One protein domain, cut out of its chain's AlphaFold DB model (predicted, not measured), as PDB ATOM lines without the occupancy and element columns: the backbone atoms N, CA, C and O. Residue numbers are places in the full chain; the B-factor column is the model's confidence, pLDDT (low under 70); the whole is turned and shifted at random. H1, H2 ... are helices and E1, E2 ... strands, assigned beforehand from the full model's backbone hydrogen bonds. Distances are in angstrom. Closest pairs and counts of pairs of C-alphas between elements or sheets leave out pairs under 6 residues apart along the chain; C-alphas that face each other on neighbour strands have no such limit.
ATOM      1  N   TYR A   2     -16.549 -28.780 -19.028       94.38
ATOM      2  CA  TYR A   2     -15.449 -28.368 -19.904       94.38
ATOM      3  C   TYR A   2     -15.499 -29.152 -21.219       94.38
ATOM      4  O   TYR A   2     -16.149 -30.192 -21.300       94.38
ATOM      5  N   ALA A   3     -14.827 -28.655 -22.254       94.62
ATOM      6  CA  ALA A   3     -14.666 -29.374 -23.514       94.62
ATOM      7  C   ALA A   3     -13.315 -30.099 -23.538       94.62
ATOM      8  O   ALA A   3     -12.279 -29.507 -23.233       94.62
ATOM      9  N   ALA A   4     -13.317 -31.372 -23.919       94.94
ATOM     10  CA  ALA A   4     -12.114 -32.177 -24.088       94.94
ATOM     11  C   ALA A   4     -11.790 -32.358 -25.577       94.94
ATOM     12  O   ALA A   4     -12.679 -32.635 -26.378       94.94
ATOM     13  N   ASP A   5     -10.513 -32.221 -25.945       94.25
ATOM     14  CA  ASP A   5     -10.016 -32.495 -27.300       94.25
ATOM     15  C   ASP A   5      -9.865 -34.007 -27.520       94.25
ATOM     16  O   ASP A   5      -9.089 -34.664 -26.823       94.25
ATOM     17  N   PHE A   6     -10.578 -34.567 -28.494       93.88
ATOM     18  CA  PHE A   6     -10.565 -35.997 -28.798       93.88
ATOM     19  C   PHE A   6      -9.610 -36.400 -29.919       93.88
ATOM     20  O   PHE A   6      -9.468 -37.598 -30.160       93.88
ATOM     21  N   ARG A   7      -8.882 -35.465 -30.549       93.44
ATOM     22  CA  ARG A   7      -8.000 -35.785 -31.689       93.44
ATOM     23  C   ARG A   7      -7.035 -36.926 -31.382       93.44
ATOM     24  O   ARG A   7      -6.892 -37.830 -32.190       93.44
ATOM     25  N   ASN A   8      -6.451 -36.945 -30.186       92.00
ATOM     26  CA  ASN A   8      -5.503 -37.981 -29.760       92.00
ATOM     27  C   ASN A   8      -6.115 -39.047 -28.831       92.00
ATOM     28  O   ASN A   8      -5.377 -39.738 -28.135       92.00
ATOM     29  N   ARG A   9      -7.450 -39.146 -28.757       90.69
ATOM     30  CA  ARG A   9      -8.167 -40.001 -27.787       90.69
ATOM     31  C   ARG A   9      -9.149 -40.985 -28.424       90.69
ATOM     32  O   ARG A   9      -9.805 -41.737 -27.716       90.69
ATOM     33  N   LEU A  10      -9.267 -40.976 -29.748       87.62
ATOM     34  CA  LEU A  10     -10.017 -41.987 -30.491       87.62
ATOM     35  C   LEU A  10      -9.150 -43.235 -30.712       87.62
ATOM     36  O   LEU A  10      -7.928 -43.182 -30.583       87.62
ATOM     37  N   GLY A  11      -9.769 -44.347 -31.125       86.50
ATOM     38  CA  GLY A  11      -9.049 -45.591 -31.446       86.50
ATOM     39  C   GLY A  11      -7.974 -45.436 -32.535       86.50
ATOM     40  O   GLY A  11      -7.086 -46.273 -32.666       86.50
ATOM     41  N   SER A  12      -8.020 -44.353 -33.312       89.06
ATOM     42  CA  SER A  12      -6.911 -43.884 -34.142       89.06
ATOM     43  C   SER A  12      -6.819 -42.359 -34.048       89.06
ATOM     44  O   SER A  12      -7.860 -41.703 -34.158       89.06
ATOM     45  N   PRO A  13      -5.618 -41.778 -33.860       91.75
ATOM     46  CA  PRO A  13      -5.465 -40.334 -33.780       91.75
ATOM     47  C   PRO A  13      -5.935 -39.625 -35.050       91.75
ATOM     48  O   PRO A  13      -5.641 -40.039 -36.173       91.75
ATOM     49  N   VAL A  14      -6.645 -38.522 -34.857       94.88
ATOM     50  CA  VAL A  14      -7.019 -37.582 -35.907       94.88
ATOM     51  C   VAL A  14      -5.801 -36.705 -36.223       94.88
ATOM     52  O   VAL A  14      -5.144 -36.237 -35.291       94.88
ATOM     53  N   PRO A  15      -5.491 -36.440 -37.505       94.94
ATOM     54  CA  PRO A  15      -4.375 -35.573 -37.874       94.94
ATOM     55  C   PRO A  15      -4.465 -34.185 -37.228       94.94
ATOM     56  O   PRO A  15      -5.546 -33.603 -37.155       94.94
ATOM     57  N   GLU A  16      -3.325 -33.605 -36.852       91.69
ATOM     58  CA  GLU A  16      -3.269 -32.234 -36.311       91.69
ATOM     59  C   GLU A  16      -3.832 -31.194 -37.291       91.69
ATOM     60  O   GLU A  16      -4.437 -30.208 -36.882       91.69
ATOM     61  N   SER A  17      -3.707 -31.449 -38.597       94.62
ATOM     62  CA  SER A  17      -4.245 -30.604 -39.664       94.62
ATOM     63  C   SER A  17      -5.749 -30.782 -39.910       94.62
ATOM     64  O   SER A  17      -6.275 -30.230 -40.878       94.62
ATOM     65  N   TYR A  18      -6.449 -31.595 -39.114       95.62
ATOM     66  CA  TYR A  18      -7.885 -31.808 -39.269       95.62
ATOM     67  C   TYR A  18      -8.668 -30.511 -39.047       95.62
ATOM     68  O   TYR A  18      -8.621 -29.902 -37.976       95.62
ATOM     69  N   PHE A  19      -9.441 -30.132 -40.064       95.94
ATOM     70  CA  PHE A  19     -10.316 -28.971 -40.035       95.94
ATOM     71  C   PHE A  19     -11.756 -29.403 -39.735       95.94
ATOM     72  O   PHE A  19     -12.471 -29.894 -40.609       95.94
ATOM     73  N   GLY A  20     -12.170 -29.235 -38.481       95.38
ATOM     74  CA  GLY A  20     -13.499 -29.595 -37.996       95.38
ATOM     75  C   GLY A  20     -13.548 -29.674 -36.470       95.38
ATOM     76  O   GLY A  20     -12.568 -29.371 -35.784       95.38
ATOM     77  N   SER A  21     -14.693 -30.100 -35.937       94.31
ATOM     78  CA  SER A  21     -14.872 -30.313 -34.499       94.31
ATOM     79  C   SER A  21     -14.492 -31.743 -34.118       94.31
ATOM     80  O   SER A  21     -15.057 -32.698 -34.642       94.31
ATOM     81  N   CYS A  22     -13.548 -31.884 -33.191       94.31
ATOM     82  CA  CYS A  22     -13.210 -33.154 -32.549       94.31
ATOM     83  C   CYS A  22     -13.123 -32.925 -31.037       94.31
ATOM     84  O   CYS A  22     -12.084 -33.115 -30.410       94.31
ATOM     85  N   VAL A  23     -14.209 -32.400 -30.472       93.62
ATOM     86  CA  VAL A  23     -14.326 -32.099 -29.045       93.62
ATOM     87  C   VAL A  23     -15.602 -32.707 -28.485       93.62
ATOM     88  O   VAL A  23     -16.619 -32.744 -29.177       93.62
ATOM     89  N   LEU A  24     -15.553 -33.158 -27.233       93.62
ATOM     90  CA  LEU A  24     -16.730 -33.609 -26.488       93.62
ATOM     91  C   LEU A  24     -16.863 -32.812 -25.196       93.62
ATOM     92  O   LEU A  24     -15.868 -32.518 -24.529       93.62
ATOM     93  N   SER A  25     -18.100 -32.476 -24.847       92.38
ATOM     94  CA  SER A  25     -18.416 -31.852 -23.567       92.38
ATOM     95  C   SER A  25     -18.369 -32.892 -22.455       92.38
ATOM     96  O   SER A  25     -18.977 -33.953 -22.557       92.38
ATOM     97  N   VAL A  26     -17.673 -32.562 -21.372       93.88
ATOM     98  CA  VAL A  26     -17.578 -33.373 -20.159       93.88
ATOM     99  C   VAL A  26     -18.131 -32.561 -18.993       93.88
ATOM    100  O   VAL A  26     -17.856 -31.363 -18.839       93.88
ATOM    101  N   GLY A  27     -18.955 -33.201 -18.167       92.12
ATOM    102  CA  GLY A  27     -19.589 -32.564 -17.022       92.12
ATOM    103  C   GLY A  27     -19.363 -33.328 -15.727       92.12
ATOM    104  O   GLY A  27     -19.343 -34.554 -15.710       92.12
ATOM    105  N   CYS A  28     -19.220 -32.570 -14.643       93.62
ATOM    106  CA  CYS A  28     -19.207 -33.066 -13.272       93.62
ATOM    107  C   CYS A  28     -20.557 -32.675 -12.659       93.62
ATOM    108  O   CYS A  28     -20.749 -31.518 -12.283       93.62
ATOM    109  N   PHE A  29     -21.519 -33.597 -12.656       92.38
ATOM    110  CA  PHE A  29     -22.905 -33.330 -12.253       92.38
ATOM    111  C   PHE A  29     -23.225 -33.933 -10.881       92.38
ATOM    112  O   PHE A  29     -22.564 -34.861 -10.429       92.38
ATOM    113  N   GLY A  30     -24.276 -33.430 -10.227       91.44
ATOM    114  CA  GLY A  30     -24.828 -34.041  -9.008       91.44
ATOM    115  C   GLY A  30     -24.097 -33.710  -7.702       91.44
ATOM    116  O   GLY A  30     -24.443 -34.256  -6.655       91.44
ATOM    117  N   HIS A  31     -23.122 -32.801  -7.725       92.69
ATOM    118  CA  HIS A  31     -22.442 -32.343  -6.514       92.69
ATOM    119  C   HIS A  31     -23.208 -31.191  -5.859       92.69
ATOM    120  O   HIS A  31     -23.608 -30.231  -6.515       92.69
ATOM    121  N   LYS A  32     -23.401 -31.265  -4.537       92.56
ATOM    122  CA  LYS A  32     -23.983 -30.162  -3.761       92.56
ATOM    123  C   LYS A  32     -22.944 -29.056  -3.580       92.56
ATOM    124  O   LYS A  32     -21.783 -29.364  -3.332       92.56
ATOM    125  N   ALA A  33     -23.370 -27.791  -3.573       91.75
ATOM    126  CA  ALA A  33     -22.477 -26.641  -3.375       91.75
ATOM    127  C   ALA A  33     -21.586 -26.769  -2.122       91.75
ATOM    128  O   ALA A  33     -20.405 -26.440  -2.161       91.75
ATOM    129  N   GLY A  34     -22.125 -27.331  -1.032       93.94
ATOM    130  CA  GLY A  34     -21.377 -27.566   0.207       93.94
ATOM    131  C   GLY A  34     -20.181 -28.520   0.079       93.94
ATOM    132  O   GLY A  34     -19.304 -28.468   0.923       93.94
ATOM    133  N   VAL A  35     -20.118 -29.360  -0.964       95.50
ATOM    134  CA  VAL A  35     -18.967 -30.250  -1.221       95.50
ATOM    135  C   VAL A  35     -17.740 -29.458  -1.670       95.50
ATOM    136  O   VAL A  35     -16.621 -29.803  -1.311       95.50
ATOM    137  N   VAL A  36     -17.959 -28.391  -2.439       92.88
ATOM    138  CA  VAL A  36     -16.907 -27.529  -3.005       92.88
ATOM    139  C   VAL A  36     -16.778 -26.202  -2.249       92.88
ATOM    140  O   VAL A  36     -16.180 -25.252  -2.745       92.88
ATOM    141  N   SER A  37     -17.355 -26.127  -1.048       91.31
ATOM    142  CA  SER A  37     -17.313 -24.955  -0.169       91.31
ATOM    143  C   SER A  37     -16.600 -25.294   1.140       91.31
ATOM    144  O   SER A  37     -16.543 -26.456   1.537       91.31
ATOM    145  N   GLY A  38     -16.127 -24.272   1.854       89.44
ATOM    146  CA  GLY A  38     -15.444 -24.447   3.139       89.44
ATOM    147  C   GLY A  38     -13.993 -24.912   2.995       89.44
ATOM    148  O   GLY A  38     -13.430 -24.865   1.905       89.44
ATOM    149  N   GLU A  39     -13.394 -25.339   4.109       91.38
ATOM    150  CA  GLU A  39     -11.952 -25.626   4.216       91.38
ATOM    151  C   GLU A  39     -11.489 -26.730   3.250       91.38
ATOM    152  O   GLU A  39     -10.503 -26.549   2.538       91.38
ATOM    153  N   ASP A  40     -12.250 -27.822   3.138       95.06
ATOM    154  CA  ASP A  40     -11.926 -28.940   2.236       95.06
ATOM    155  C   ASP A  40     -12.452 -28.737   0.804       95.06
ATOM    156  O   ASP A  40     -12.212 -29.560  -0.085       95.06
ATOM    157  N   GLY A  41     -13.174 -27.639   0.550       95.12
ATOM    158  CA  GLY A  41     -13.888 -27.410  -0.705       95.12
ATOM    159  C   GLY A  41     -12.975 -27.418  -1.930       95.12
ATOM    160  O   GLY A  41     -13.324 -27.998  -2.959       95.12
ATOM    161  N   PHE A  42     -11.779 -26.835  -1.808       95.19
ATOM    162  CA  PHE A  42     -10.782 -26.824  -2.880       95.19
ATOM    163  C   PHE A  42     -10.263 -28.229  -3.203       95.19
ATOM    164  O   PHE A  42     -10.230 -28.614  -4.370       95.19
ATOM    165  N   VAL A  43      -9.897 -29.015  -2.185       97.06
ATOM    166  CA  VAL A  43      -9.371 -30.377  -2.369       97.06
ATOM    167  C   VAL A  43     -10.432 -31.275  -3.001       97.06
ATOM    168  O   VAL A  43     -10.145 -31.946  -3.991       97.06
ATOM    169  N   ASN A  44     -11.673 -31.204  -2.515       97.62
ATOM    170  CA  ASN A  44     -12.793 -31.949  -3.084       97.62
ATOM    171  C   ASN A  44     -13.048 -31.560  -4.548       97.62
ATOM    172  O   ASN A  44     -13.279 -32.423  -5.393       97.62
ATOM    173  N   ALA A  45     -12.992 -30.263  -4.878       95.94
ATOM    174  CA  ALA A  45     -13.150 -29.800  -6.254       95.94
ATOM    175  C   ALA A  45     -12.031 -30.333  -7.165       95.94
ATOM    176  O   ALA A  45     -12.307 -30.774  -8.282       95.94
ATOM    177  N   VAL A  46     -10.782 -30.331  -6.686       96.94
ATOM    178  CA  VAL A  46      -9.637 -30.893  -7.411       96.94
ATOM    179  C   VAL A  46      -9.808 -32.392  -7.632       96.94
ATOM    180  O   VAL A  46      -9.571 -32.841  -8.749       96.94
ATOM    181  N   GLU A  47     -10.236 -33.155  -6.628       97.75
ATOM    182  CA  GLU A  47     -10.479 -34.598  -6.750       97.75
ATOM    183  C   GLU A  47     -11.562 -34.887  -7.798       97.75
ATOM    184  O   GLU A  47     -11.298 -35.591  -8.771       97.75
ATOM    185  N   ILE A  48     -12.723 -34.227  -7.701       96.62
ATOM    186  CA  ILE A  48     -13.836 -34.377  -8.656       96.62
ATOM    187  C   ILE A  48     -13.388 -34.088 -10.097       96.62
ATOM    188  O   ILE A  48     -13.718 -34.829 -11.030       96.62
ATOM    189  N   ILE A  49     -12.651 -32.993 -10.304       95.62
ATOM    190  CA  ILE A  49     -12.184 -32.602 -11.639       95.62
ATOM    191  C   ILE A  49     -11.084 -33.552 -12.122       95.62
ATOM    192  O   ILE A  49     -11.082 -33.921 -13.295       95.62
ATOM    193  N   SER A  50     -10.172 -33.973 -11.244       96.25
ATOM    194  CA  SER A  50      -9.077 -34.886 -11.590       96.25
ATOM    195  C   SER A  50      -9.600 -36.259 -11.984       96.25
ATOM    196  O   SER A  50      -9.167 -36.788 -13.005       96.25
ATOM    197  N   ASP A  51     -10.574 -36.794 -11.251       94.88
ATOM    198  CA  ASP A  51     -11.247 -38.049 -11.584       94.88
ATOM    199  C   ASP A  51     -11.980 -37.941 -12.920       94.88
ATOM    200  O   ASP A  51     -11.851 -38.810 -13.785       94.88
ATOM    201  N   SER A  52     -12.694 -36.829 -13.134       94.25
ATOM    202  CA  SER A  52     -13.352 -36.553 -14.411       94.25
ATOM    203  C   SER A  52     -12.351 -36.543 -15.567       94.25
ATOM    204  O   SER A  52     -12.570 -37.236 -16.558       94.25
ATOM    205  N   VAL A  53     -11.246 -35.800 -15.442       93.31
ATOM    206  CA  VAL A  53     -10.200 -35.701 -16.473       93.31
ATOM    207  C   VAL A  53      -9.480 -37.037 -16.668       93.31
ATOM    208  O   VAL A  53      -9.193 -37.403 -17.806       93.31
ATOM    209  N   GLY A  54      -9.217 -37.783 -15.594       91.38
ATOM    210  CA  GLY A  54      -8.605 -39.113 -15.633       91.38
ATOM    211  C   GLY A  54      -9.479 -40.156 -16.331       91.38
ATOM    212  O   GLY A  54      -8.955 -41.080 -16.951       91.38
ATOM    213  N   GLY A  55     -10.804 -39.981 -16.296       88.25
ATOM    214  CA  GLY A  55     -11.756 -40.782 -17.067       88.25
ATOM    215  C   GLY A  55     -11.827 -40.420 -18.558       88.25
ATOM    216  O   GLY A  55     -12.308 -41.215 -19.368       88.25
ATOM    217  N   VAL A  56     -11.341 -39.243 -18.967       89.50
ATOM    218  CA  VAL A  56     -11.376 -38.835 -20.378       89.50
ATOM    219  C   VAL A  56     -10.400 -39.684 -21.196       89.50
ATOM    220  O   VAL A  56      -9.182 -39.547 -21.086       89.50
ATOM    221  N   GLY A  57     -10.946 -40.510 -22.090       81.75
ATOM    222  CA  GLY A  57     -10.182 -41.407 -22.963       81.75
ATOM    223  C   GLY A  57     -10.042 -42.840 -22.440       81.75
ATOM    224  O   GLY A  57      -9.418 -43.654 -23.114       81.75
ATOM    225  N   THR A  58     -10.618 -43.167 -21.276       84.56
ATOM    226  CA  THR A  58     -10.769 -44.564 -20.821       84.56
ATOM    227  C   THR A  58     -12.078 -45.181 -21.307       84.56
ATOM    228  O   THR A  58     -12.134 -46.375 -21.593       84.56
ATOM    229  N   LEU A  59     -13.118 -44.356 -21.419       81.88
ATOM    230  CA  LEU A  59     -14.411 -44.699 -21.998       81.88
ATOM    231  C   LEU A  59     -14.417 -44.422 -23.502       81.88
ATOM    232  O   LEU A  59     -13.749 -43.497 -23.977       81.88
ATOM    233  N   ASP A  60     -15.202 -45.201 -24.245       87.12
ATOM    234  CA  ASP A  60     -15.499 -44.857 -25.630       87.12
ATOM    235  C   ASP A  60     -16.372 -43.591 -25.721       87.12
ATOM    236  O   ASP A  60     -16.929 -43.084 -24.742       87.12
ATOM    237  N   VAL A  61     -16.440 -43.035 -26.931       89.25
ATOM    238  CA  VAL A  61     -17.148 -41.780 -27.210       89.25
ATOM    239  C   VAL A  61     -18.641 -41.888 -26.913       89.25
ATOM    240  O   VAL A  61     -19.241 -40.906 -26.480       89.25
ATOM    241  N   GLU A  62     -19.244 -43.052 -27.145       90.12
ATOM    242  CA  GLU A  62     -20.684 -43.256 -27.005       90.12
ATOM    243  C   GLU A  62     -21.066 -43.236 -25.521       90.12
ATOM    244  O   GLU A  62     -21.921 -42.447 -25.121       90.12
ATOM    245  N   ALA A  63     -20.313 -43.952 -24.683       90.94
ATOM    246  CA  ALA A  63     -20.470 -43.937 -23.232       90.94
ATOM    247  C   ALA A  63     -20.273 -42.535 -22.627       90.94
ATOM    248  O   ALA A  63     -21.026 -42.117 -21.746       90.94
ATOM    249  N   LEU A  64     -19.287 -41.765 -23.104       90.50
ATOM    250  CA  LEU A  64     -19.097 -40.378 -22.658       90.50
ATOM    251  C   LEU A  64     -20.275 -39.476 -23.045       90.50
ATOM    252  O   LEU A  64     -20.695 -38.640 -22.241       90.50
ATOM    253  N   CYS A  65     -20.821 -39.651 -24.252       91.69
ATOM    254  CA  CYS A  65     -22.017 -38.930 -24.685       91.69
ATOM    255  C   CYS A  65     -23.224 -39.281 -23.810       91.69
ATOM    256  O   CYS A  65     -23.939 -38.377 -23.379       91.69
ATOM    257  N   GLU A  66     -23.435 -40.563 -23.511       93.06
ATOM    258  CA  GLU A  66     -24.523 -41.019 -22.640       93.06
ATOM    259  C   GLU A  66     -24.413 -40.435 -21.231       93.06
ATOM    260  O   GLU A  66     -25.396 -39.901 -20.719       93.06
ATOM    261  N   LEU A  67     -23.219 -40.447 -20.628       91.69
ATOM    262  CA  LEU A  67     -22.976 -39.842 -19.314       91.69
ATOM    263  C   LEU A  67     -23.257 -38.337 -19.311       91.69
ATOM    264  O   LEU A  67     -23.837 -37.811 -18.358       91.69
ATOM    265  N   TYR A  68     -22.863 -37.634 -20.373       93.00
ATOM    266  CA  TYR A  68     -23.153 -36.212 -20.513       93.00
ATOM    267  C   TYR A  68     -24.661 -35.949 -20.649       93.00
ATOM    268  O   TYR A  68     -25.196 -35.054 -19.990       93.00
ATOM    269  N   ILE A  69     -25.367 -36.735 -21.466       94.38
ATOM    270  CA  ILE A  69     -26.819 -36.617 -21.662       94.38
ATOM    271  C   ILE A  69     -27.570 -36.931 -20.362       94.38
ATOM    272  O   ILE A  69     -28.402 -36.139 -19.932       94.38
ATOM    273  N   ASP A  70     -27.263 -38.045 -19.702       94.31
ATOM    274  CA  ASP A  70     -27.895 -38.425 -18.435       94.31
ATOM    275  C   ASP A  70     -27.629 -37.380 -17.342       94.31
ATOM    276  O   ASP A  70     -28.553 -36.943 -16.652       94.31
ATOM    277  N   GLY A  71     -26.386 -36.903 -17.236       92.75
ATOM    278  CA  GLY A  71     -26.009 -35.863 -16.288       92.75
ATOM    279  C   GLY A  71     -26.764 -34.555 -16.510       92.75
ATOM    280  O   GLY A  71     -27.292 -33.988 -15.554       92.75
ATOM    281  N   THR A  72     -26.878 -34.103 -17.762       92.12
ATOM    282  CA  THR A  72     -27.622 -32.881 -18.111       92.12
ATOM    283  C   THR A  72     -29.131 -33.024 -17.907       92.12
ATOM    284  O   THR A  72     -29.759 -32.093 -17.412       92.12
ATOM    285  N   MET A  73     -29.717 -34.192 -18.193       93.69
ATOM    286  CA  MET A  73     -31.144 -34.465 -17.964       93.69
ATOM    287  C   MET A  73     -31.541 -34.459 -16.482       93.69
ATOM    288  O   MET A  73     -32.712 -34.260 -16.159       93.69
ATOM    289  N   ARG A  74     -30.580 -34.671 -15.577       93.25
ATOM    290  CA  ARG A  74     -30.780 -34.624 -14.120       93.25
ATOM    291  C   ARG A  74     -30.604 -33.227 -13.523       93.25
ATOM    292  O   ARG A  74     -30.821 -33.062 -12.325       93.25
ATOM    293  N   VAL A  75     -30.190 -32.235 -14.313       91.56
ATOM    294  CA  VAL A  75     -30.016 -30.861 -13.828       91.56
ATOM    295  C   VAL A  75     -31.388 -30.223 -13.621       91.56
ATOM    296  O   VAL A  75     -32.135 -29.985 -14.569       91.56
ATOM    297  N   GLU A  76     -31.719 -29.929 -12.366       92.69
ATOM    298  CA  GLU A  76     -32.977 -29.276 -12.011       92.69
ATOM    299  C   GLU A  76     -32.942 -27.776 -12.361       92.69
ATOM    300  O   GLU A  76     -31.885 -27.140 -12.245       92.69
ATOM    301  N   PRO A  77     -34.081 -27.163 -12.738       91.12
ATOM    302  CA  PRO A  77     -34.160 -25.721 -12.945       91.12
ATOM    303  C   PRO A  77     -33.657 -24.931 -11.729       91.12
ATOM    304  O   PRO A  77     -34.083 -25.170 -10.603       91.12
ATOM    305  N   GLY A  78     -32.767 -23.965 -11.965       87.25
ATOM    306  CA  GLY A  78     -32.148 -23.164 -10.903       87.25
ATOM    307  C   GLY A  78     -30.894 -23.787 -10.279       87.25
ATOM    308  O   GLY A  78     -30.279 -23.154  -9.422       87.25
ATOM    309  N   THR A  79     -30.481 -24.981 -10.718       90.25
ATOM    310  CA  THR A  79     -29.155 -25.523 -10.389       90.25
ATOM    311  C   THR A  79     -28.078 -24.600 -10.945       90.25
ATOM    312  O   THR A  79     -28.102 -24.261 -12.127       90.25
ATOM    313  N   GLN A  80     -27.117 -24.214 -10.106       88.94
ATOM    314  CA  GLN A  80     -25.965 -23.435 -10.550       88.94
ATOM    315  C   GLN A  80     -25.077 -24.286 -11.450       88.94
ATOM    316  O   GLN A  80     -24.646 -25.376 -11.065       88.94
ATOM    317  N   THR A  81     -24.778 -23.772 -12.639       88.56
ATOM    318  CA  THR A  81     -23.871 -24.426 -13.574       88.56
ATOM    319  C   THR A  81     -22.762 -23.476 -13.968       88.56
ATOM    320  O   THR A  81     -22.957 -22.273 -14.068       88.56
TER     321      THR A  81
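Overview. This is residues 2 to 81 of the 150 residues of the protein "(rape) hypothetical protein" of Brassica napus (UniProt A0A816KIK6). The model is a loose, elongated body with a small two-strand hairpin, E1 and E2, near its middle; the long loop of residues 6 to 22 makes one end, and the corner of H1 and H2 makes the other. H3 packs on E2, while H2 runs from the H1 end back towards the hairpin. The printed part has 80 residues, with two antiparallel strands and three helices in the order E1 E2 H1 H2 H3, and its class is mostly helix. The radius of gyration of the C-alphas is 14.9 A, and the spans are 44 by 27 by 20 A.

Along the chain. Find C-alpha 2 at (-15.449, -28.368, -19.904), where E1, residues 2 to 5, begins. E2 is residues 23 to 26, and H1 is residues 33 to 36. Find C-alpha 41 at (-13.888, -27.410, -0.705); from there H2 runs 21.2 A to residue 55. H3, residues 61 to 73, is 18.3 A long and ends at C-alpha 73 (-31.144, -34.465, -17.964).

Arrangement. Look first at the hairpin of E1 and E2, antiparallel at 145 degrees, where N 4 and O 24 are 2.9 A apart and N 26 and O 2 are 2.8 A apart, both within hydrogen-bond range. The closest C-alphas of E2 and H3 are those of Val 26 and Tyr 68, 6.3 A apart. Those of E2 and H2 are Val 26 and Ser 52, 7.8 A apart. H1 and H2 touch only at the corner, closest at the C-alphas of Val 36 and Ala 45, 5.5 A; H2 does this with residues 41 to 45 alone. H2 and H3 are apart. Every O i to N i+4 pair is within hydrogen-bond range in H2 and H3; H1 is too short for one.

Size, cuts and confidence. The two C-alphas farthest apart are those of Ser 17 and Glu 39, 44.8 A. The link E1 to E2 is long, with 17 residues. The printed part has no cut, and no printed residue is under 70 in pLDDT.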